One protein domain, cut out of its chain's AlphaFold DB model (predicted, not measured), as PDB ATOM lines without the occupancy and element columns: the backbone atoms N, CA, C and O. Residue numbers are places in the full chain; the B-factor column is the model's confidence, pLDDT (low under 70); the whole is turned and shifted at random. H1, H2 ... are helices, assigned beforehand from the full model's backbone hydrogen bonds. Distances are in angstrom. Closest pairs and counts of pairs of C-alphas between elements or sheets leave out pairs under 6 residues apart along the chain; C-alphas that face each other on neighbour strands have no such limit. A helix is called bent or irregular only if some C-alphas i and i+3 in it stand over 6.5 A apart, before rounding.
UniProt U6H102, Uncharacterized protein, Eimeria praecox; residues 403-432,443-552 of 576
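What this domain is: This is residues 403 to 432 and 443 to 552 of the 576 residues of an uncharacterized protein of Eimeria praecox (UniProt U6H102). The two longest helices, H5 and H2, cross side by side at a steep tilt in the middle of an open row of four helices, with H1 packed on H2 at one side and the shorter H3 packed on part of H5 at the other. The short H4 sits at the turn between H3 and H5, and the last residues of H5, 543 to 552, stick out free. The printed part has 140 residues with five named helices, in the order H1, H2, H3, H4, H5, and no named strand: an all-helix domain. It is loose, with a radius of gyration of the C-alphas of 18.7 A, and elongated, spanning 62 by 39 by 31 A.

How they stand to each other: H5, residues 514 to 552, touches H2, residues 443 to 478, at a steep tilt of 39 degrees, the same way. The closest C-alphas are those of Met 458 and Gly 526, 4.8 A apart; H2 touches H5 with residues 450 to 465 alone, and H5 touches H2 with residues 518 to 533 alone. H1, residues 407 to 429, touches H2 at a shallow tilt of 12 degrees, opposite ways, with the closest C-alphas those of Phe 420 and Gly 459, 4.7 A apart. H3, residues 493 to 505, touches H5 at a shallow tilt of 31 degrees, opposite ways; the closest C-alphas are those of Phe 496 and Phe 527, 5.4 A apart, and H5 touches H3 with residues 520 to 531 alone. With two of these three pairs at a shallow tilt, the helix packing is mostly aligned, but only just. H4, residues 507 to 510, is close to H5 but not clearly touching, the closest C-alphas being those of Phe 510 and Arg 517, 6.0 A apart. H3 and H4 meet only through their link. H1 is apart from H5, and H2 is apart from H3. Every O i to N i+4 pair is within hydrogen-bond range in H1, H3 and H5; in H2 27 of 32 are, and H4 is too short for such a pair, with 0 of 1 O i to N i+3 pairs within range.

Where its parts are: H5 is the longest helix, 39 residues and 57.6 A from C-alpha 514 at (138.338, 82.843, 211.052) to C-alpha 552 at (178.552, 70.442, 171.662). H2 measures 53.4 A and has a kink of 26 degrees near residue 454; it is neither bent nor irregular, but only just: C-alphas 451 and 454 are 6.3 A apart. H1 measures 32.3 A and begins with C-alpha 407 at (176.112, 83.329, 191.332). H3 has 13 residues and measures 18.1 A, and H4 has four.

The domain as a whole: The two C-alphas farthest apart are those of Arg 443 and Thr 552, 63.9 A. Residues 433 to 442 are not printed, and C-alphas 432 and 443 are 16.9 A apart across this cut, in the link from H1 to H2. The link from H2 to H3, residues 479 to 492, is long; those from H3 to H4 and from H4 to H5 are tight. The mean pLDDT of the printed part is 70.5, and 50 residues are under 70, among them 403 to 410, 443 to 453 and 490 to 496.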
ATOM      1  N   ALA A 403     184.066  80.102 191.824       54.72
ATOM      2  CA  ALA A 403     183.214  80.881 192.726       54.72
ATOM      3  C   ALA A 403     182.156  81.701 191.956       54.72
ATOM      4  O   ALA A 403     181.009  81.811 192.397       54.72
ATOM      5  N   MET A 404     182.494  82.195 190.759       49.28
ATOM      6  CA  MET A 404     181.573  82.939 189.887       49.28
ATOM      7  C   MET A 404     180.432  82.076 189.305       49.28
ATOM      8  O   MET A 404     179.347  82.595 189.039       49.28
ATOM      9  N   ARG A 405     180.590  80.751 189.152       55.00
ATOM     10  CA  ARG A 405     179.489  79.876 188.681       55.00
ATOM     11  C   ARG A 405     178.380  79.664 189.722       55.00
ATOM     12  O   ARG A 405     177.248  79.366 189.346       55.00
ATOM     13  N   HIS A 406     178.644  79.917 191.005       55.69
ATOM     14  CA  HIS A 406     177.643  79.828 192.078       55.69
ATOM     15  C   HIS A 406     176.784  81.099 192.262       55.69
ATOM     16  O   HIS A 406     175.909  81.137 193.130       55.69
ATOM     17  N   ILE A 407     176.932  82.100 191.382       57.78
ATOM     18  CA  ILE A 407     176.112  83.329 191.332       57.78
ATOM     19  C   ILE A 407     174.613  83.048 191.098       57.78
ATOM     20  O   ILE A 407     173.772  83.897 191.398       57.78
ATOM     21  N   GLY A 408     174.245  81.852 190.623       58.69
ATOM     22  CA  GLY A 408     172.846  81.448 190.445       58.69
ATOM     23  C   GLY A 408     172.006  81.589 191.719       58.69
ATOM     24  O   GLY A 408     170.949  82.209 191.666       58.69
ATOM     25  N   GLY A 409     172.518  81.123 192.867       62.59
ATOM     26  CA  GLY A 409     171.813  81.207 194.156       62.59
ATOM     27  C   GLY A 409     171.644  82.640 194.666       62.59
ATOM     28  O   GLY A 409     170.634  82.980 195.277       62.59
ATOM     29  N   ILE A 410     172.608  83.514 194.365       69.31
ATOM     30  CA  ILE A 410     172.541  84.939 194.717       69.31
ATOM     31  C   ILE A 410     171.479  85.643 193.864       69.31
ATOM     32  O   ILE A 410     170.750  86.490 194.373       69.31
ATOM     33  N   LYS A 411     171.340  85.266 192.586       70.19
ATOM     34  CA  LYS A 411     170.293  85.797 191.702       70.19
ATOM     35  C   LYS A 411     168.897  85.368 192.156       70.19
ATOM     36  O   LYS A 411     168.022  86.224 192.237       70.19
ATOM     37  N   THR A 412     168.684  84.097 192.510       68.50
ATOM     38  CA  THR A 412     167.394  83.645 193.066       68.50
ATOM     39  C   THR A 412     167.078  84.314 194.400       68.50
ATOM     40  O   THR A 412     165.933  84.708 194.607       68.50
ATOM     41  N   LEU A 413     168.075  84.519 195.269       71.81
ATOM     42  CA  LEU A 413     167.904  85.251 196.528       71.81
ATOM     43  C   LEU A 413     167.561  86.733 196.296       71.81
ATOM     44  O   LEU A 413     166.687  87.280 196.959       71.81
ATOM     45  N   LEU A 414     168.224  87.400 195.350       74.94
ATOM     46  CA  LEU A 414     167.932  88.796 195.016       74.94
ATOM     47  C   LEU A 414     166.527  88.951 194.438       74.94
ATOM     48  O   LEU A 414     165.801  89.855 194.843       74.94
ATOM     49  N   VAL A 415     166.119  88.055 193.537       76.50
ATOM     50  CA  VAL A 415     164.765  88.059 192.971       76.50
ATOM     51  C   VAL A 415     163.725  87.759 194.053       76.50
ATOM     52  O   VAL A 415     162.717  88.457 194.119       76.50
ATOM     53  N   SER A 416     163.965  86.791 194.946       73.44
ATOM     54  CA  SER A 416     163.027  86.487 196.035       73.44
ATOM     55  C   SER A 416     162.921  87.630 197.046       73.44
ATOM     56  O   SER A 416     161.811  87.972 197.454       73.44
ATOM     57  N   CYS A 417     164.033  88.292 197.380       77.19
ATOM     58  CA  CYS A 417     164.040  89.507 198.191       77.19
ATOM     59  C   CYS A 417     163.269  90.644 197.510       77.19
ATOM     60  O   CYS A 417     162.421  91.258 198.150       77.19
ATOM     61  N   LEU A 418     163.500  90.910 196.220       79.62
ATOM     62  CA  LEU A 418     162.780  91.957 195.483       79.62
ATOM     63  C   LEU A 418     161.273  91.691 195.438       79.62
ATOM     64  O   LEU A 418     160.486  92.601 195.684       79.62
ATOM     65  N   VAL A 419     160.866  90.444 195.194       76.88
ATOM     66  CA  VAL A 419     159.455  90.040 195.214       76.88
ATOM     67  C   VAL A 419     158.863  90.191 196.621       76.88
ATOM     68  O   VAL A 419     157.765  90.725 196.767       76.88
ATOM     69  N   PHE A 420     159.592  89.802 197.669       77.50
ATOM     70  CA  PHE A 420     159.166  89.980 199.060       77.50
ATOM     71  C   PHE A 420     158.975  91.458 199.427       77.50
ATOM     72  O   PHE A 420     157.936  91.831 199.974       77.50
ATOM     73  N   PHE A 421     159.937  92.314 199.079       76.94
ATOM     74  CA  PHE A 421     159.841  93.755 199.306       76.94
ATOM     75  C   PHE A 421     158.716  94.391 198.491       76.94
ATOM     76  O   PHE A 421     158.009  95.245 199.015       76.94
ATOM     77  N   PHE A 422     158.487  93.944 197.254       79.50
ATOM     78  CA  PHE A 422     157.359  94.397 196.444       79.50
ATOM     79  C   PHE A 422     156.010  94.066 197.104       79.50
ATOM     80  O   PHE A 422     155.143  94.932 197.186       79.50
ATOM     81  N   PHE A 423     155.850  92.860 197.662       73.94
ATOM     82  CA  PHE A 423     154.641  92.488 198.406       73.94
ATOM     83  C   PHE A 423     154.488  93.238 199.732       73.94
ATOM     84  O   PHE A 423     153.369  93.609 200.085       73.94
ATOM     85  N   LEU A 424     155.585  93.511 200.445       76.50
ATOM     86  CA  LEU A 424     155.551  94.377 201.624       76.50
ATOM     87  C   LEU A 424     155.094  95.789 201.247       76.50
ATOM     88  O   LEU A 424     154.180  96.319 201.871       76.50
ATOM     89  N   LEU A 425     155.677  96.378 200.202       77.44
ATOM     90  CA  LEU A 425     155.345  97.730 199.752       77.44
ATOM     91  C   LEU A 425     153.903  97.836 199.242       77.44
ATOM     92  O   LEU A 425     153.222  98.795 199.587       77.44
ATOM     93  N   LEU A 426     153.399  96.843 198.504       73.06
ATOM     94  CA  LEU A 426     151.982  96.769 198.120       73.06
ATOM     95  C   LEU A 426     151.056  96.624 199.335       73.06
ATOM     96  O   LEU A 426     150.002  97.253 199.374       73.06
ATOM     97  N   GLY A 427     151.452  95.835 200.339       68.44
ATOM     98  CA  GLY A 427     150.700  95.693 201.588       68.44
ATOM     99  C   GLY A 427     150.623  97.001 202.381       68.44
ATOM    100  O   GLY A 427     149.564  97.344 202.906       68.44
ATOM    101  N   PHE A 428     151.713  97.770 202.418       65.19
ATOM    102  CA  PHE A 428     151.750  99.068 203.096       65.19
ATOM    103  C   PHE A 428     151.088 100.195 202.284       65.19
ATOM    104  O   PHE A 428     150.435 101.053 202.872       65.19
ATOM    105  N   GLY A 429     151.177 100.174 200.950       57.91
ATOM    106  CA  GLY A 429     150.657 101.230 200.072       57.91
ATOM    107  C   GLY A 429     149.128 101.327 199.989       57.91
ATOM    108  O   GLY A 429     148.604 102.346 199.560       57.91
ATOM    109  N   ILE A 430     148.386 100.305 200.431       56.34
ATOM    110  CA  ILE A 430     146.905 100.302 200.432       56.34
ATOM    111  C   ILE A 430     146.325 100.966 201.710       56.34
ATOM    112  O   ILE A 430     145.101 101.065 201.885       56.34
ATOM    113  N   VAL A 431     147.183 101.429 202.631       55.78
ATOM    114  CA  VAL A 431     146.770 101.929 203.955       55.78
ATOM    115  C   VAL A 431     146.510 103.444 204.010       55.78
ATOM    116  O   VAL A 431     145.713 103.864 204.851       55.78
ATOM    117  N   ASP A 432     147.024 104.245 203.079       54.47
ATOM    118  CA  ASP A 432     146.770 105.695 203.023       54.47
ATOM    119  C   ASP A 432     145.712 105.979 201.940       54.47
ATOM    120  O   ASP A 432     145.928 105.720 200.765       54.47
ATOM    121  N   ARG A 443     135.148  97.588 211.176       54.88
ATOM    122  CA  ARG A 443     134.839  96.332 210.456       54.88
ATOM    123  C   ARG A 443     135.582  96.222 209.121       54.88
ATOM    124  O   ARG A 443     135.921  95.115 208.719       54.88
ATOM    125  N   ASN A 444     135.886  97.349 208.476       54.84
ATOM    126  CA  ASN A 444     136.598  97.354 207.196       54.84
ATOM    127  C   ASN A 444     138.109  97.131 207.361       54.84
ATOM    128  O   ASN A 444     138.716  96.512 206.497       54.84
ATOM    129  N   ILE A 445     138.702  97.548 208.485       60.31
ATOM    130  CA  ILE A 445     140.126  97.294 208.774       60.31
ATOM    131  C   ILE A 445     140.398  95.795 208.989       60.31
ATOM    132  O   ILE A 445     141.407  95.291 208.513       60.31
ATOM    133  N   SER A 446     139.480  95.065 209.638       59.16
ATOM    134  CA  SER A 446     139.627  93.612 209.834       59.16
ATOM    135  C   SER A 446     139.644  92.853 208.507       59.16
ATOM    136  O   SER A 446     140.503  92.005 208.311       59.16
ATOM    137  N   ARG A 447     138.749  93.204 207.570       60.28
ATOM    138  CA  ARG A 447     138.718  92.582 206.236       60.28
ATOM    139  C   ARG A 447     139.975  92.893 205.422       60.28
ATOM    140  O   ARG A 447     140.530  91.995 204.816       60.28
ATOM    141  N   LYS A 448     140.481  94.131 205.487       64.88
ATOM    142  CA  LYS A 448     141.735  94.503 204.810       64.88
ATOM    143  C   LYS A 448     142.967  93.782 205.372       64.88
ATOM    144  O   LYS A 448     143.919  93.559 204.636       64.88
ATOM    145  N   MET A 449     142.973  93.426 206.660       61.91
ATOM    146  CA  MET A 449     144.055  92.620 207.240       61.91
ATOM    147  C   MET A 449     144.027  91.167 206.759       61.91
ATOM    148  O   MET A 449     145.095  90.606 206.537       61.91
ATOM    149  N   GLU A 450     142.841  90.581 206.558       63.84
ATOM    150  CA  GLU A 450     142.692  89.220 206.009       63.84
ATOM    151  C   GLU A 450     143.325  89.111 204.607       63.84
ATOM    152  O   GLU A 450     144.070  88.167 204.340       63.84
ATOM    153  N   ASP A 451     143.155  90.135 203.764       68.56
ATOM    154  CA  ASP A 451     143.720  90.172 202.407       68.56
ATOM    155  C   ASP A 451     145.261  90.313 202.378       68.56
ATOM    156  O   ASP A 451     145.898  89.967 201.382       68.56
ATOM    157  N   MET A 452     145.891  90.770 203.471       69.25
ATOM    158  CA  MET A 452     147.353  90.921 203.567       69.25
ATOM    159  C   MET A 452     148.086  89.641 203.995       69.25
ATOM    160  O   MET A 452     149.288  89.516 203.752       69.25
ATOM    161  N   PHE A 453     147.400  88.665 204.601       68.19
ATOM    162  CA  PHE A 453     148.056  87.436 205.073       68.19
ATOM    163  C   PHE A 453     148.532  86.534 203.931       68.19
ATOM    164  O   PHE A 453     149.594  85.922 204.038       68.19
ATOM    165  N   VAL A 454     147.782  86.477 202.830       70.81
ATOM    166  CA  VAL A 454     148.126  85.668 201.652       70.81
ATOM    167  C   VAL A 454     149.428  86.144 200.982       70.81
ATOM    168  O   VAL A 454     150.345  85.326 200.853       70.81
ATOM    169  N   PRO A 455     149.588  87.430 200.603       71.62
ATOM    170  CA  PRO A 455     150.833  87.904 199.994       71.62
ATOM    171  C   PRO A 455     152.015  87.844 200.967       71.62
ATOM    172  O   PRO A 455     153.122  87.493 200.557       71.62
ATOM    173  N   PHE A 456     151.792  88.106 202.260       73.88
ATOM    174  CA  PHE A 456     152.843  87.993 203.273       73.88
ATOM    175  C   PHE A 456     153.327  86.543 203.433       73.88
ATOM    176  O   PHE A 456     154.531  86.286 203.412       73.88
ATOM    177  N   GLY A 457     152.407  85.578 203.522       74.19
ATOM    178  CA  GLY A 457     152.740  84.153 203.596       74.19
ATOM    179  C   GLY A 457     153.515  83.667 202.370       74.19
ATOM    180  O   GLY A 457     154.548  83.011 202.513       74.19
ATOM    181  N   MET A 458     153.079  84.065 201.170       71.81
ATOM    182  CA  MET A 458     153.757  83.719 199.918       71.81
ATOM    183  C   MET A 458     155.169  84.317 199.848       71.81
ATOM    184  O   MET A 458     156.126  83.615 199.519       71.81
ATOM    185  N   GLY A 459     155.323  85.586 200.235       75.81
ATOM    186  CA  GLY A 459     156.623  86.244 200.291       75.81
ATOM    187  C   GLY A 459     157.584  85.582 201.286       75.81
ATOM    188  O   GLY A 459     158.751  85.356 200.968       75.81
ATOM    189  N   THR A 460     157.090  85.209 202.468       75.50
ATOM    190  CA  THR A 460     157.909  84.546 203.495       75.50
ATOM    191  C   THR A 460     158.388  83.171 203.014       75.50
ATOM    192  O   THR A 460     159.554  82.823 203.198       75.50
ATOM    193  N   ALA A 461     157.524  82.403 202.339       73.75
ATOM    194  CA  ALA A 461     157.881  81.097 201.784       73.75
ATOM    195  C   ALA A 461     158.946  81.192 200.678       73.75
ATOM    196  O   ALA A 461     159.885  80.396 200.662       73.75
ATOM    197  N   LEU A 462     158.845  82.188 199.790       71.75
ATOM    198  CA  LEU A 462     159.847  82.435 198.746       71.75
ATOM    199  C   LEU A 462     161.211  82.821 199.336       71.75
ATOM    200  O   LEU A 462     162.245  82.347 198.860       71.75
ATOM    201  N   LEU A 463     161.219  83.632 200.396       75.94
ATOM    202  CA  LEU A 463     162.445  84.031 201.085       75.94
ATOM    203  C   LEU A 463     163.118  82.838 201.780       75.94
ATOM    204  O   LEU A 463     164.321  82.634 201.624       75.94
ATOM    205  N   VAL A 464     162.342  82.002 202.479       77.31
ATOM    206  CA  VAL A 464     162.855  80.769 203.101       77.31
ATOM    207  C   VAL A 464     163.386  79.798 202.042       77.31
ATOM    208  O   VAL A 464     164.470  79.249 202.222       77.31
ATOM    209  N   SER A 465     162.685  79.631 200.915       73.94
ATOM    210  CA  SER A 465     163.144  78.796 199.795       73.94
ATOM    211  C   SER A 465     164.499  79.274 199.250       73.94
ATOM    212  O   SER A 465     165.440  78.484 199.142       73.94
ATOM    213  N   GLY A 466     164.636  80.583 199.004       75.19
ATOM    214  CA  GLY A 466     165.893  81.183 198.545       75.19
ATOM    215  C   GLY A 466     167.045  81.010 199.541       75.19
ATOM    216  O   GLY A 466     168.165  80.692 199.142       75.19
ATOM    217  N   LEU A 467     166.776  81.143 200.845       74.56
ATOM    218  CA  LEU A 467     167.777  80.904 201.889       74.56
ATOM    219  C   LEU A 467     168.222  79.438 201.932       74.56
ATOM    220  O   LEU A 467     169.420  79.169 202.006       74.56
ATOM    221  N   VAL A 468     167.294  78.480 201.846       77.94
ATOM    222  CA  VAL A 468     167.625  77.042 201.837       77.94
ATOM    223  C   VAL A 468     168.514  76.683 200.642       77.94
ATOM    224  O   VAL A 468     169.460  75.901 200.785       77.94
ATOM    225  N   GLU A 469     168.257  77.266 199.471       72.19
ATOM    226  CA  GLU A 469     169.066  77.052 198.268       72.19
ATOM    227  C   GLU A 469     170.461  77.688 198.381       72.19
ATOM    228  O   GLU A 469     171.463  77.059 198.013       72.19
ATOM    229  N   LEU A 470     170.553  78.881 198.979       75.00
ATOM    230  CA  LEU A 470     171.824  79.534 199.293       75.00
ATOM    231  C   LEU A 470     172.663  78.683 200.256       75.00
ATOM    232  O   LEU A 470     173.819  78.377 199.963       75.00
ATOM    233  N   PHE A 471     172.078  78.233 201.371       72.12
ATOM    234  CA  PHE A 471     172.770  77.386 202.347       72.12
ATOM    235  C   PHE A 471     173.188  76.042 201.752       72.12
ATOM    236  O   PHE A 471     174.301  75.579 201.999       72.12
ATOM    237  N   SER A 472     172.341  75.434 200.922       74.75
ATOM    238  CA  SER A 472     172.685  74.194 200.216       74.75
ATOM    239  C   SER A 472     173.864  74.400 199.262       74.75
ATOM    240  O   SER A 472     174.740  73.539 199.175       74.75
ATOM    241  N   SER A 473     173.919  75.545 198.575       69.81
ATOM    242  CA  SER A 473     175.030  75.904 197.689       69.81
ATOM    243  C   SER A 473     176.326  76.131 198.472       69.81
ATOM    244  O   SER A 473     177.361  75.574 198.114       69.81
ATOM    245  N   LEU A 474     176.264  76.849 199.598       70.25
ATOM    246  CA  LEU A 474     177.412  77.071 200.485       70.25
ATOM    247  C   LEU A 474     177.942  75.763 201.094       70.25
ATOM    248  O   LEU A 474     179.152  75.550 201.157       70.25
ATOM    249  N   LEU A 475     177.051  74.852 201.496       74.31
ATOM    250  CA  LEU A 475     177.433  73.534 202.012       74.31
ATOM    251  C   LEU A 475     178.104  72.656 200.949       74.31
ATOM    252  O   LEU A 475     179.025  71.910 201.283       74.31
ATOM    253  N   LYS A 476     177.677  72.739 199.682       68.94
ATOM    254  CA  LYS A 476     178.334  72.032 198.568       68.94
ATOM    255  C   LYS A 476     179.741  72.567 198.309       68.94
ATOM    256  O   LYS A 476     180.658  71.760 198.186       68.94
ATOM    257  N   ILE A 477     179.913  73.893 198.320       70.06
ATOM    258  CA  ILE A 477     181.229  74.544 198.200       70.06
ATOM    259  C   ILE A 477     182.145  74.084 199.342       70.06
ATOM    260  O   ILE A 477     183.258  73.632 199.089       70.06
ATOM    261  N   ARG A 478     181.654  74.091 200.590       71.25
ATOM    262  CA  ARG A 478     182.426  73.638 201.763       71.25
ATOM    263  C   ARG A 478     182.856  72.170 201.676       71.25
ATOM    264  O   ARG A 478     183.891  71.812 202.223       71.25
ATOM    265  N   ARG A 479     182.060  71.310 201.034       75.44
ATOM    266  CA  ARG A 479     182.340  69.868 200.911       75.44
ATOM    267  C   ARG A 479     183.202  69.502 199.696       75.44
ATOM    268  O   ARG A 479     183.439  68.317 199.499       75.44
ATOM    269  N   GLY A 480     183.615  70.460 198.862       73.19
ATOM    270  CA  GLY A 480     184.440  70.197 197.671       73.19
ATOM    271  C   GLY A 480     183.745  69.401 196.551       73.19
ATOM    272  O   GLY A 480     184.362  69.096 195.536       73.19
ATOM    273  N   ASN A 481     182.452  69.088 196.688       58.47
ATOM    274  CA  ASN A 481     181.677  68.325 195.707       58.47
ATOM    275  C   ASN A 481     181.057  69.266 194.663       58.47
ATOM    276  O   ASN A 481     179.869  69.585 194.723       58.47
ATOM    277  N   VAL A 482     181.875  69.724 193.714       60.19
ATOM    278  CA  VAL A 482     181.456  70.671 192.657       60.19
ATOM    279  C   VAL A 482     181.022  69.960 191.359       60.19
ATOM    280  O   VAL A 482     180.400  70.573 190.500       60.19
ATOM    281  N   LEU A 483     181.277  68.655 191.210       50.22
ATOM    282  CA  LEU A 483     181.237  67.974 189.901       50.22
ATOM    283  C   LEU A 483     179.985  67.141 189.578       50.22
ATOM    284  O   LEU A 483     179.941  66.497 188.536       50.22
ATOM    285  N   GLY A 484     178.943  67.169 190.409       58.91
ATOM    286  CA  GLY A 484     177.672  66.515 190.086       58.91
ATOM    287  C   GLY A 484     176.518  67.500 190.166       58.91
ATOM    288  O   GLY A 484     176.147  67.892 191.273       58.91
ATOM    289  N   GLU A 485     175.931  67.892 189.033       56.41
ATOM    290  CA  GLU A 485     174.639  68.583 189.039       56.41
ATOM    291  C   GLU A 485     173.532  67.551 189.311       56.41
ATOM    292  O   GLU A 485     173.271  66.695 188.463       56.41
ATOM    293  N   PRO A 486     172.884  67.560 190.494       59.97
ATOM    294  CA  PRO A 486     171.731  66.704 190.714       59.97
ATOM    295  C   PRO A 486     170.554  67.218 189.883       59.97
ATOM    296  O   PRO A 486     170.304  68.422 189.836       59.97
ATOM    297  N   GLU A 487     169.793  66.304 189.286       64.88
ATOM    298  CA  GLU A 487     168.560  66.666 188.589       64.88
ATOM    299  C   GLU A 487     167.572  67.371 189.539       64.88
ATOM    300  O   GLU A 487     167.481  67.017 190.726       64.88
ATOM    301  N   PRO A 488     166.823  68.373 189.047       64.50
ATOM    302  CA  PRO A 488     165.934  69.157 189.877       64.50
ATOM    303  C   PRO A 488     164.735  68.274 190.220       64.50
ATOM    304  O   PRO A 488     164.013  67.798 189.343       64.50
ATOM    305  N   ARG A 489     164.525  68.020 191.511       70.62
ATOM    306  CA  ARG A 489     163.366  67.258 191.984       70.62
ATOM    307  C   ARG A 489     162.201  68.214 192.206       70.62
ATOM    308  O   ARG A 489     162.376  69.246 192.849       70.62
ATOM    309  N   ILE A 490     161.012  67.849 191.726       67.38
ATOM    310  CA  ILE A 490     159.777  68.599 191.987       67.38
ATOM    311  C   ILE A 490     159.450  68.461 193.480       67.38
ATOM    312  O   ILE A 490     158.887  67.460 193.920       67.38
ATOM    313  N   ARG A 491     159.849  69.451 194.281       62.66
ATOM    314  CA  ARG A 491     159.502  69.552 195.705       62.66
ATOM    315  C   ARG A 491     158.188  70.325 195.855       62.66
ATOM    316  O   ARG A 491     157.864  71.183 195.047       62.66
ATOM    317  N   GLY A 492     157.398  70.021 196.880       58.78
ATOM    318  CA  GLY A 492     156.199  70.805 197.212       58.78
ATOM    319  C   GLY A 492     154.916  70.468 196.438       58.78
ATOM    320  O   GLY A 492     153.846  70.741 196.970       58.78
ATOM    321  N   LEU A 493     154.974  69.796 195.277       67.25
ATOM    322  CA  LEU A 493     153.765  69.385 194.534       67.25
ATOM    323  C   LEU A 493     152.876  68.429 195.348       67.25
ATOM    324  O   LEU A 493     151.678  68.660 195.464       67.25
ATOM    325  N   ILE A 494     153.453  67.376 195.938       69.75
ATOM    326  CA  ILE A 494     152.693  66.409 196.749       69.75
ATOM    327  C   ILE A 494     152.066  67.095 197.982       69.75
ATOM    328  O   ILE A 494     150.853  66.983 198.146       69.75
ATOM    329  N   PRO A 495     152.810  67.868 198.802       64.75
ATOM    330  CA  PRO A 495     152.220  68.648 199.894       64.75
ATOM    331  C   PRO A 495     151.115  69.612 199.443       64.75
ATOM    332  O   PRO A 495     150.090  69.719 200.111       64.75
ATOM    333  N   PHE A 496     151.297  70.286 198.302       68.44
ATOM    334  CA  PHE A 496     150.317  71.218 197.748       68.44
ATOM    335  C   PHE A 496     149.024  70.507 197.329       68.44
ATOM    336  O   PHE A 496     147.936  70.961 197.673       68.44
ATOM    337  N   LEU A 497     149.134  69.363 196.646       75.94
ATOM    338  CA  LEU A 497     147.982  68.552 196.245       75.94
ATOM    339  C   LEU A 497     147.260  67.950 197.455       75.94
ATOM    340  O   LEU A 497     146.032  67.972 197.499       75.94
ATOM    341  N   VAL A 498     147.999  67.472 198.461       75.31
ATOM    342  CA  VAL A 498     147.424  66.956 199.715       75.31
ATOM    343  C   VAL A 498     146.687  68.063 200.466       75.31
ATOM    344  O   VAL A 498     145.570  67.847 200.932       75.31
ATOM    345  N   LEU A 499     147.252  69.270 200.536       73.81
ATOM    346  CA  LEU A 499     146.574  70.398 201.166       73.81
ATOM    347  C   LEU A 499     145.338  70.840 200.372       73.81
ATOM    348  O   LEU A 499     144.287  71.079 200.962       73.81
ATOM    349  N   GLY A 500     145.440  70.900 199.043       74.62
ATOM    350  CA  GLY A 500     144.306  71.172 198.158       74.62
ATOM    351  C   GLY A 500     143.185  70.145 198.328       74.62
ATOM    352  O   GLY A 500     142.011  70.513 198.347       74.62
ATOM    353  N   PHE A 501     143.529  68.872 198.530       76.75
ATOM    354  CA  PHE A 501     142.571  67.811 198.827       76.75
ATOM    355  C   PHE A 501     141.921  67.997 200.205       76.75
ATOM    356  O   PHE A 501     140.698  67.996 200.299       76.75
ATOM    357  N   ILE A 502     142.702  68.250 201.263       73.81
ATOM    358  CA  ILE A 502     142.180  68.496 202.621       73.81
ATOM    359  C   ILE A 502     141.222  69.699 202.635       73.81
ATOM    360  O   ILE A 502     140.134  69.618 203.209       73.81
ATOM    361  N   CYS A 503     141.583  70.793 201.961       72.81
ATOM    362  CA  CYS A 503     140.742  71.987 201.862       72.81
ATOM    363  C   CYS A 503     139.436  71.734 201.088       72.81
ATOM    364  O   CYS A 503     138.402  72.294 201.452       72.81
ATOM    365  N   ASN A 504     139.460  70.880 200.058       70.06
ATOM    366  CA  ASN A 504     138.271  70.531 199.275       70.06
ATOM    367  C   ASN A 504     137.364  69.494 199.957       70.06
ATOM    368  O   ASN A 504     136.150  69.549 199.780       70.06
ATOM    369  N   VAL A 505     137.920  68.566 200.743       77.44
ATOM    370  CA  VAL A 505     137.150  67.511 201.430       77.44
ATOM    371  C   VAL A 505     136.497  68.021 202.718       77.44
ATOM    372  O   VAL A 505     135.414  67.566 203.081       77.44
ATOM    373  N   PHE A 506     137.097  69.011 203.388       75.25
ATOM    374  CA  PHE A 506     136.598  69.542 204.662       75.25
ATOM    375  C   PHE A 506     136.233  71.045 204.637       75.25
ATOM    376  O   PHE A 506     136.621  71.787 205.544       75.25
ATOM    377  N   PRO A 507     135.439  71.546 203.672       64.62
ATOM    378  CA  PRO A 507     135.169  72.982 203.559       64.62
ATOM    379  C   PRO A 507     134.307  73.515 204.717       64.62
ATOM    380  O   PRO A 507     134.492  74.633 205.188       64.62
ATOM    381  N   GLN A 508     133.370  72.711 205.225       65.44
ATOM    382  CA  GLN A 508     132.371  73.121 206.221       65.44
ATOM    383  C   GLN A 508     132.905  73.353 207.654       65.44
ATOM    384  O   GLN A 508     132.516  74.354 208.266       65.44
ATOM    385  N   PRO A 509     133.755  72.482 208.238       68.06
ATOM    386  CA  PRO A 509     134.230  72.674 209.609       68.06
ATOM    387  C   PRO A 509     135.322  73.748 209.727       68.06
ATOM    388  O   PRO A 509     135.321  74.507 210.697       68.06
ATOM    389  N   PHE A 510     136.215  73.870 208.740       66.25
ATOM    390  CA  PHE A 510     137.351  74.797 208.818       66.25
ATOM    391  C   PHE A 510     136.973  76.253 208.507       66.25
ATOM    392  O   PHE A 510     137.509  77.170 209.125       66.25
ATOM    393  N   MET A 511     135.979  76.484 207.642       64.81
ATOM    394  CA  MET A 511     135.569  77.840 207.240       64.81
ATOM    395  C   MET A 511     134.786  78.612 208.316       64.81
ATOM    396  O   MET A 511     134.641  79.828 208.210       64.81
ATOM    397  N   LYS A 512     134.288  77.945 209.370       76.12
ATOM    398  CA  LYS A 512     133.493  78.597 210.435       76.12
ATOM    399  C   LYS A 512     134.337  79.329 211.478       76.12
ATOM    400  O   LYS A 512     133.798  80.143 212.226       76.12
ATOM    401  N   THR A 513     135.641  79.063 211.542       74.00
ATOM    402  CA  THR A 513     136.550  79.729 212.486       74.00
ATOM    403  C   THR A 513     137.562  80.586 211.718       74.00
ATOM    404  O   THR A 513     138.462  80.036 211.087       74.00
ATOM    405  N   PRO A 514     137.453  81.930 211.782       77.19
ATOM    406  CA  PRO A 514     138.338  82.843 211.052       77.19
ATOM    407  C   PRO A 514     139.842  82.536 211.186       77.19
ATOM    408  O   PRO A 514     140.498  82.416 210.158       77.19
ATOM    409  N   PRO A 515     140.405  82.281 212.390       73.81
ATOM    410  CA  PRO A 515     141.852  82.084 212.509       73.81
ATOM    411  C   PRO A 515     142.353  80.790 211.857       73.81
ATOM    412  O   PRO A 515     143.494  80.733 211.413       73.81
ATOM    413  N   ILE A 516     141.520  79.746 211.793       74.31
ATOM    414  CA  ILE A 516     141.903  78.471 211.174       74.31
ATOM    415  C   ILE A 516     141.849  78.602 209.653       74.31
ATOM    416  O   ILE A 516     142.755  78.152 208.958       74.31
ATOM    417  N   ARG A 517     140.824  79.281 209.133       79.81
ATOM    418  CA  ARG A 517     140.722  79.602 207.709       79.81
ATOM    419  C   ARG A 517     141.936  80.401 207.228       79.81
ATOM    420  O   ARG A 517     142.551  80.026 206.233       79.81
ATOM    421  N   ASP A 518     142.299  81.456 207.955       75.81
ATOM    422  CA  ASP A 518     143.413  82.333 207.580       75.81
ATOM    423  C   ASP A 518     144.763  81.584 207.654       75.81
ATOM    424  O   ASP A 518     145.633  81.777 206.803       75.81
ATOM    425  N   TYR A 519     144.909  80.640 208.595       77.12
ATOM    426  CA  TYR A 519     146.053  79.725 208.667       77.12
ATOM    427  C   TYR A 519     146.183  78.842 207.418       77.12
ATOM    428  O   TYR A 519     147.254  78.780 206.817       77.12
ATOM    429  N   PHE A 520     145.101  78.180 206.999       77.38
ATOM    430  CA  PHE A 520     145.121  77.301 205.824       77.38
ATOM    431  C   PHE A 520     145.328  78.069 204.514       77.38
ATOM    432  O   PHE A 520     146.029  77.576 203.631       77.38
ATOM    433  N   LEU A 521     144.787  79.287 204.404       76.69
ATOM    434  CA  LEU A 521     145.052  80.195 203.283       76.69
ATOM    435  C   LEU A 521     146.536  80.582 203.211       76.69
ATOM    436  O   LEU A 521     147.138  80.493 202.141       76.69
ATOM    437  N   GLY A 522     147.145  80.945 204.345       75.44
ATOM    438  CA  GLY A 522     148.577  81.242 204.418       75.44
ATOM    439  C   GLY A 522     149.453  80.030 204.079       75.44
ATOM    440  O   GLY A 522     150.406  80.148 203.310       75.44
ATOM    441  N   LEU A 523     149.092  78.849 204.592       77.50
ATOM    442  CA  LEU A 523     149.790  77.589 204.319       77.50
ATOM    443  C   LEU A 523     149.708  77.215 202.828       77.50
ATOM    444  O   LEU A 523     150.716  76.863 202.218       77.50
ATOM    445  N   GLY A 524     148.523  77.350 202.222       77.69
ATOM    446  CA  GLY A 524     148.304  77.108 200.795       77.69
ATOM    447  C   GLY A 524     149.084  78.070 199.903       77.69
ATOM    448  O   GLY A 524     149.722  77.627 198.948       77.69
ATOM    449  N   GLY A 525     149.114  79.360 200.256       76.56
ATOM    450  CA  GLY A 525     149.955  80.352 199.583       76.56
ATOM    451  C   GLY A 525     151.447  80.014 199.669       76.56
ATOM    452  O   GLY A 525     152.165  80.122 198.675       76.56
ATOM    453  N   GLY A 526     151.910  79.522 200.823       75.62
ATOM    454  CA  GLY A 526     153.291  79.073 201.010       75.62
ATOM    455  C   GLY A 526     153.670  77.882 200.121       75.62
ATOM    456  O   GLY A 526     154.711  77.907 199.463       75.62
ATOM    457  N   PHE A 527     152.811  76.860 200.037       76.12
ATOM    458  CA  PHE A 527     153.057  75.707 199.162       76.12
ATOM    459  C   PHE A 527     152.974  76.050 197.673       76.12
ATOM    460  O   PHE A 527     153.771  75.528 196.896       76.12
ATOM    461  N   LEU A 528     152.066  76.947 197.275       76.12
ATOM    462  CA  LEU A 528     152.015  77.447 195.901       76.12
ATOM    463  C   LEU A 528     153.317  78.175 195.538       76.12
ATOM    464  O   LEU A 528     153.876  77.932 194.471       76.12
ATOM    465  N   GLY A 529     153.839  79.004 196.450       75.25
ATOM    466  CA  GLY A 529     155.133  79.668 196.286       75.25
ATOM    467  C   GLY A 529     156.288  78.676 196.107       75.25
ATOM    468  O   GLY A 529     157.096  78.831 195.190       75.25
ATOM    469  N   LEU A 530     156.335  77.613 196.920       73.44
ATOM    470  CA  LEU A 530     157.320  76.533 196.766       73.44
ATOM    471  C   LEU A 530     157.183  75.813 195.419       73.44
ATOM    472  O   LEU A 530     158.184  75.587 194.742       73.44
ATOM    473  N   PHE A 531     155.958  75.496 194.998       74.69
ATOM    474  CA  PHE A 531     155.708  74.841 193.716       74.69
ATOM    475  C   PHE A 531     156.191  75.698 192.538       74.69
ATOM    476  O   PHE A 531     156.964  75.217 191.708       74.69
ATOM    477  N   VAL A 532     155.829  76.985 192.504       75.19
ATOM    478  CA  VAL A 532     156.286  77.925 191.466       75.19
ATOM    479  C   VAL A 532     157.813  78.038 191.461       75.19
ATOM    480  O   VAL A 532     158.422  77.969 190.395       75.19
ATOM    481  N   SER A 533     158.447  78.122 192.637       75.00
ATOM    482  CA  SER A 533     159.912  78.134 192.762       75.00
ATOM    483  C   SER A 533     160.548  76.898 192.119       75.00
ATOM    484  O   SER A 533     161.524  77.019 191.380       75.00
ATOM    485  N   THR A 534     159.992  75.705 192.354       74.69
ATOM    486  CA  THR A 534     160.518  74.474 191.743       74.69
ATOM    487  C   THR A 534     160.279  74.410 190.241       74.69
ATOM    488  O   THR A 534     161.149  73.945 189.508       74.69
ATOM    489  N   LEU A 535     159.144  74.921 189.757       73.25
ATOM    490  CA  LEU A 535     158.853  74.983 188.327       73.25
ATOM    491  C   LEU A 535     159.878  75.867 187.602       73.25
ATOM    492  O   LEU A 535     160.411  75.469 186.569       73.25
ATOM    493  N   ILE A 536     160.207  77.026 188.186       76.00
ATOM    494  CA  ILE A 536     161.237  77.939 187.668       76.00
ATOM    495  C   ILE A 536     162.598  77.232 187.597       76.00
ATOM    496  O   ILE A 536     163.259  77.295 186.563       76.00
ATOM    497  N   GLN A 537     162.994  76.505 188.648       75.94
ATOM    498  CA  GLN A 537     164.253  75.745 188.666       75.94
ATOM    499  C   GLN A 537     164.299  74.651 187.585       75.94
ATOM    500  O   GLN A 537     165.329  74.456 186.941       75.94
ATOM    501  N   VAL A 538     163.189  73.941 187.353       75.88
ATOM    502  CA  VAL A 538     163.102  72.905 186.306       75.88
ATOM    503  C   VAL A 538     163.232  73.519 184.911       75.88
ATOM    504  O   VAL A 538     163.954  72.975 184.072       75.88
ATOM    505  N   VAL A 539     162.568  74.651 184.662       75.94
ATOM    506  CA  VAL A 539     162.649  75.368 183.382       75.94
ATOM    507  C   VAL A 539     164.068  75.883 183.138       75.94
ATOM    508  O   VAL A 539     164.621  75.628 182.070       75.94
ATOM    509  N   ASP A 540     164.691  76.527 184.130       76.50
ATOM    510  CA  ASP A 540     166.076  77.011 184.034       76.50
ATOM    511  C   ASP A 540     167.057  75.866 183.745       76.50
ATOM    512  O   ASP A 540     167.900  75.963 182.851       76.50
ATOM    513  N   HIS A 541     166.897  74.722 184.417       79.56
ATOM    514  CA  HIS A 541     167.718  73.550 184.136       79.56
ATOM    515  C   HIS A 541     167.529  73.049 182.695       79.56
ATOM    516  O   HIS A 541     168.513  72.726 182.018       79.56
ATOM    517  N   LYS A 542     166.289  72.968 182.196       77.06
ATOM    518  CA  LYS A 542     166.022  72.535 180.815       77.06
ATOM    519  C   LYS A 542     166.634  73.495 179.793       77.06
ATOM    520  O   LYS A 542     167.248  73.019 178.842       77.06
ATOM    521  N   LEU A 543     166.544  74.806 180.024       76.38
ATOM    522  CA  LEU A 543     167.171  75.825 179.175       76.38
ATOM    523  C   LEU A 543     168.700  75.699 179.167       76.38
ATOM    524  O   LEU A 543     169.308  75.725 178.100       76.38
ATOM    525  N   LYS A 544     169.326  75.471 180.328       78.81
ATOM    526  CA  LYS A 544     170.778  75.238 180.426       78.81
ATOM    527  C   LYS A 544     171.224  73.966 179.703       78.81
ATOM    528  O   LYS A 544     172.238  73.992 179.013       78.81
ATOM    529  N   LYS A 545     170.462  72.870 179.818       80.19
ATOM    530  CA  LYS A 545     170.736  71.619 179.086       80.19
ATOM    531  C   LYS A 545     170.595  71.810 177.569       80.19
ATOM    532  O   LYS A 545     171.432  71.299 176.832       80.19
ATOM    533  N   ALA A 546     169.588  72.559 177.111       76.50
ATOM    534  CA  ALA A 546     169.414  72.871 175.691       76.50
ATOM    535  C   ALA A 546     170.586  73.705 175.142       76.50
ATOM    536  O   ALA A 546     171.198  73.318 174.152       76.50
ATOM    537  N   ALA A 547     170.988  74.768 175.849       74.56
ATOM    538  CA  ALA A 547     172.127  75.601 175.453       74.56
ATOM    539  C   ALA A 547     173.469  74.843 175.471       74.56
ATOM    540  O   ALA A 547     174.337  75.085 174.634       74.56
ATOM    541  N   ALA A 548     173.656  73.912 176.413       75.06
ATOM    542  CA  ALA A 548     174.845  73.063 176.445       75.06
ATOM    543  C   ALA A 548     174.889  72.100 175.248       75.06
ATOM    544  O   ALA A 548     175.953  71.925 174.660       75.06
ATOM    545  N   SER A 549     173.740  71.533 174.858       75.56
ATOM    546  CA  SER A 549     173.621  70.649 173.692       75.56
ATOM    547  C   SER A 549     174.054  71.347 172.397       75.56
ATOM    548  O   SER A 549     174.832  70.767 171.638       75.56
ATOM    549  N   ASP A 550     173.634  72.599 172.189       72.38
ATOM    550  CA  ASP A 550     173.954  73.382 170.982       72.38
ATOM    551  C   ASP A 550     175.445  73.753 170.872       72.38
ATOM    552  O   ASP A 550     175.995  73.830 169.772       72.38
ATOM    553  N   ASN A 551     176.142  73.909 172.000       67.62
ATOM    554  CA  ASN A 551     177.585  74.170 172.002       67.62
ATOM    555  C   ASN A 551     178.411  72.906 171.691       67.62
ATOM    556  O   ASN A 551     179.505  72.992 171.134       67.62
ATOM    557  N   THR A 552     177.892  71.716 172.009       63.47
ATOM    558  CA  THR A 552     178.552  70.442 171.662       63.47
ATOM    559  C   THR A 552     178.463  70.118 170.170       63.47
ATOM    560  O   THR A 552     179.397  69.530 169.624       63.47
TER     561      THR A 552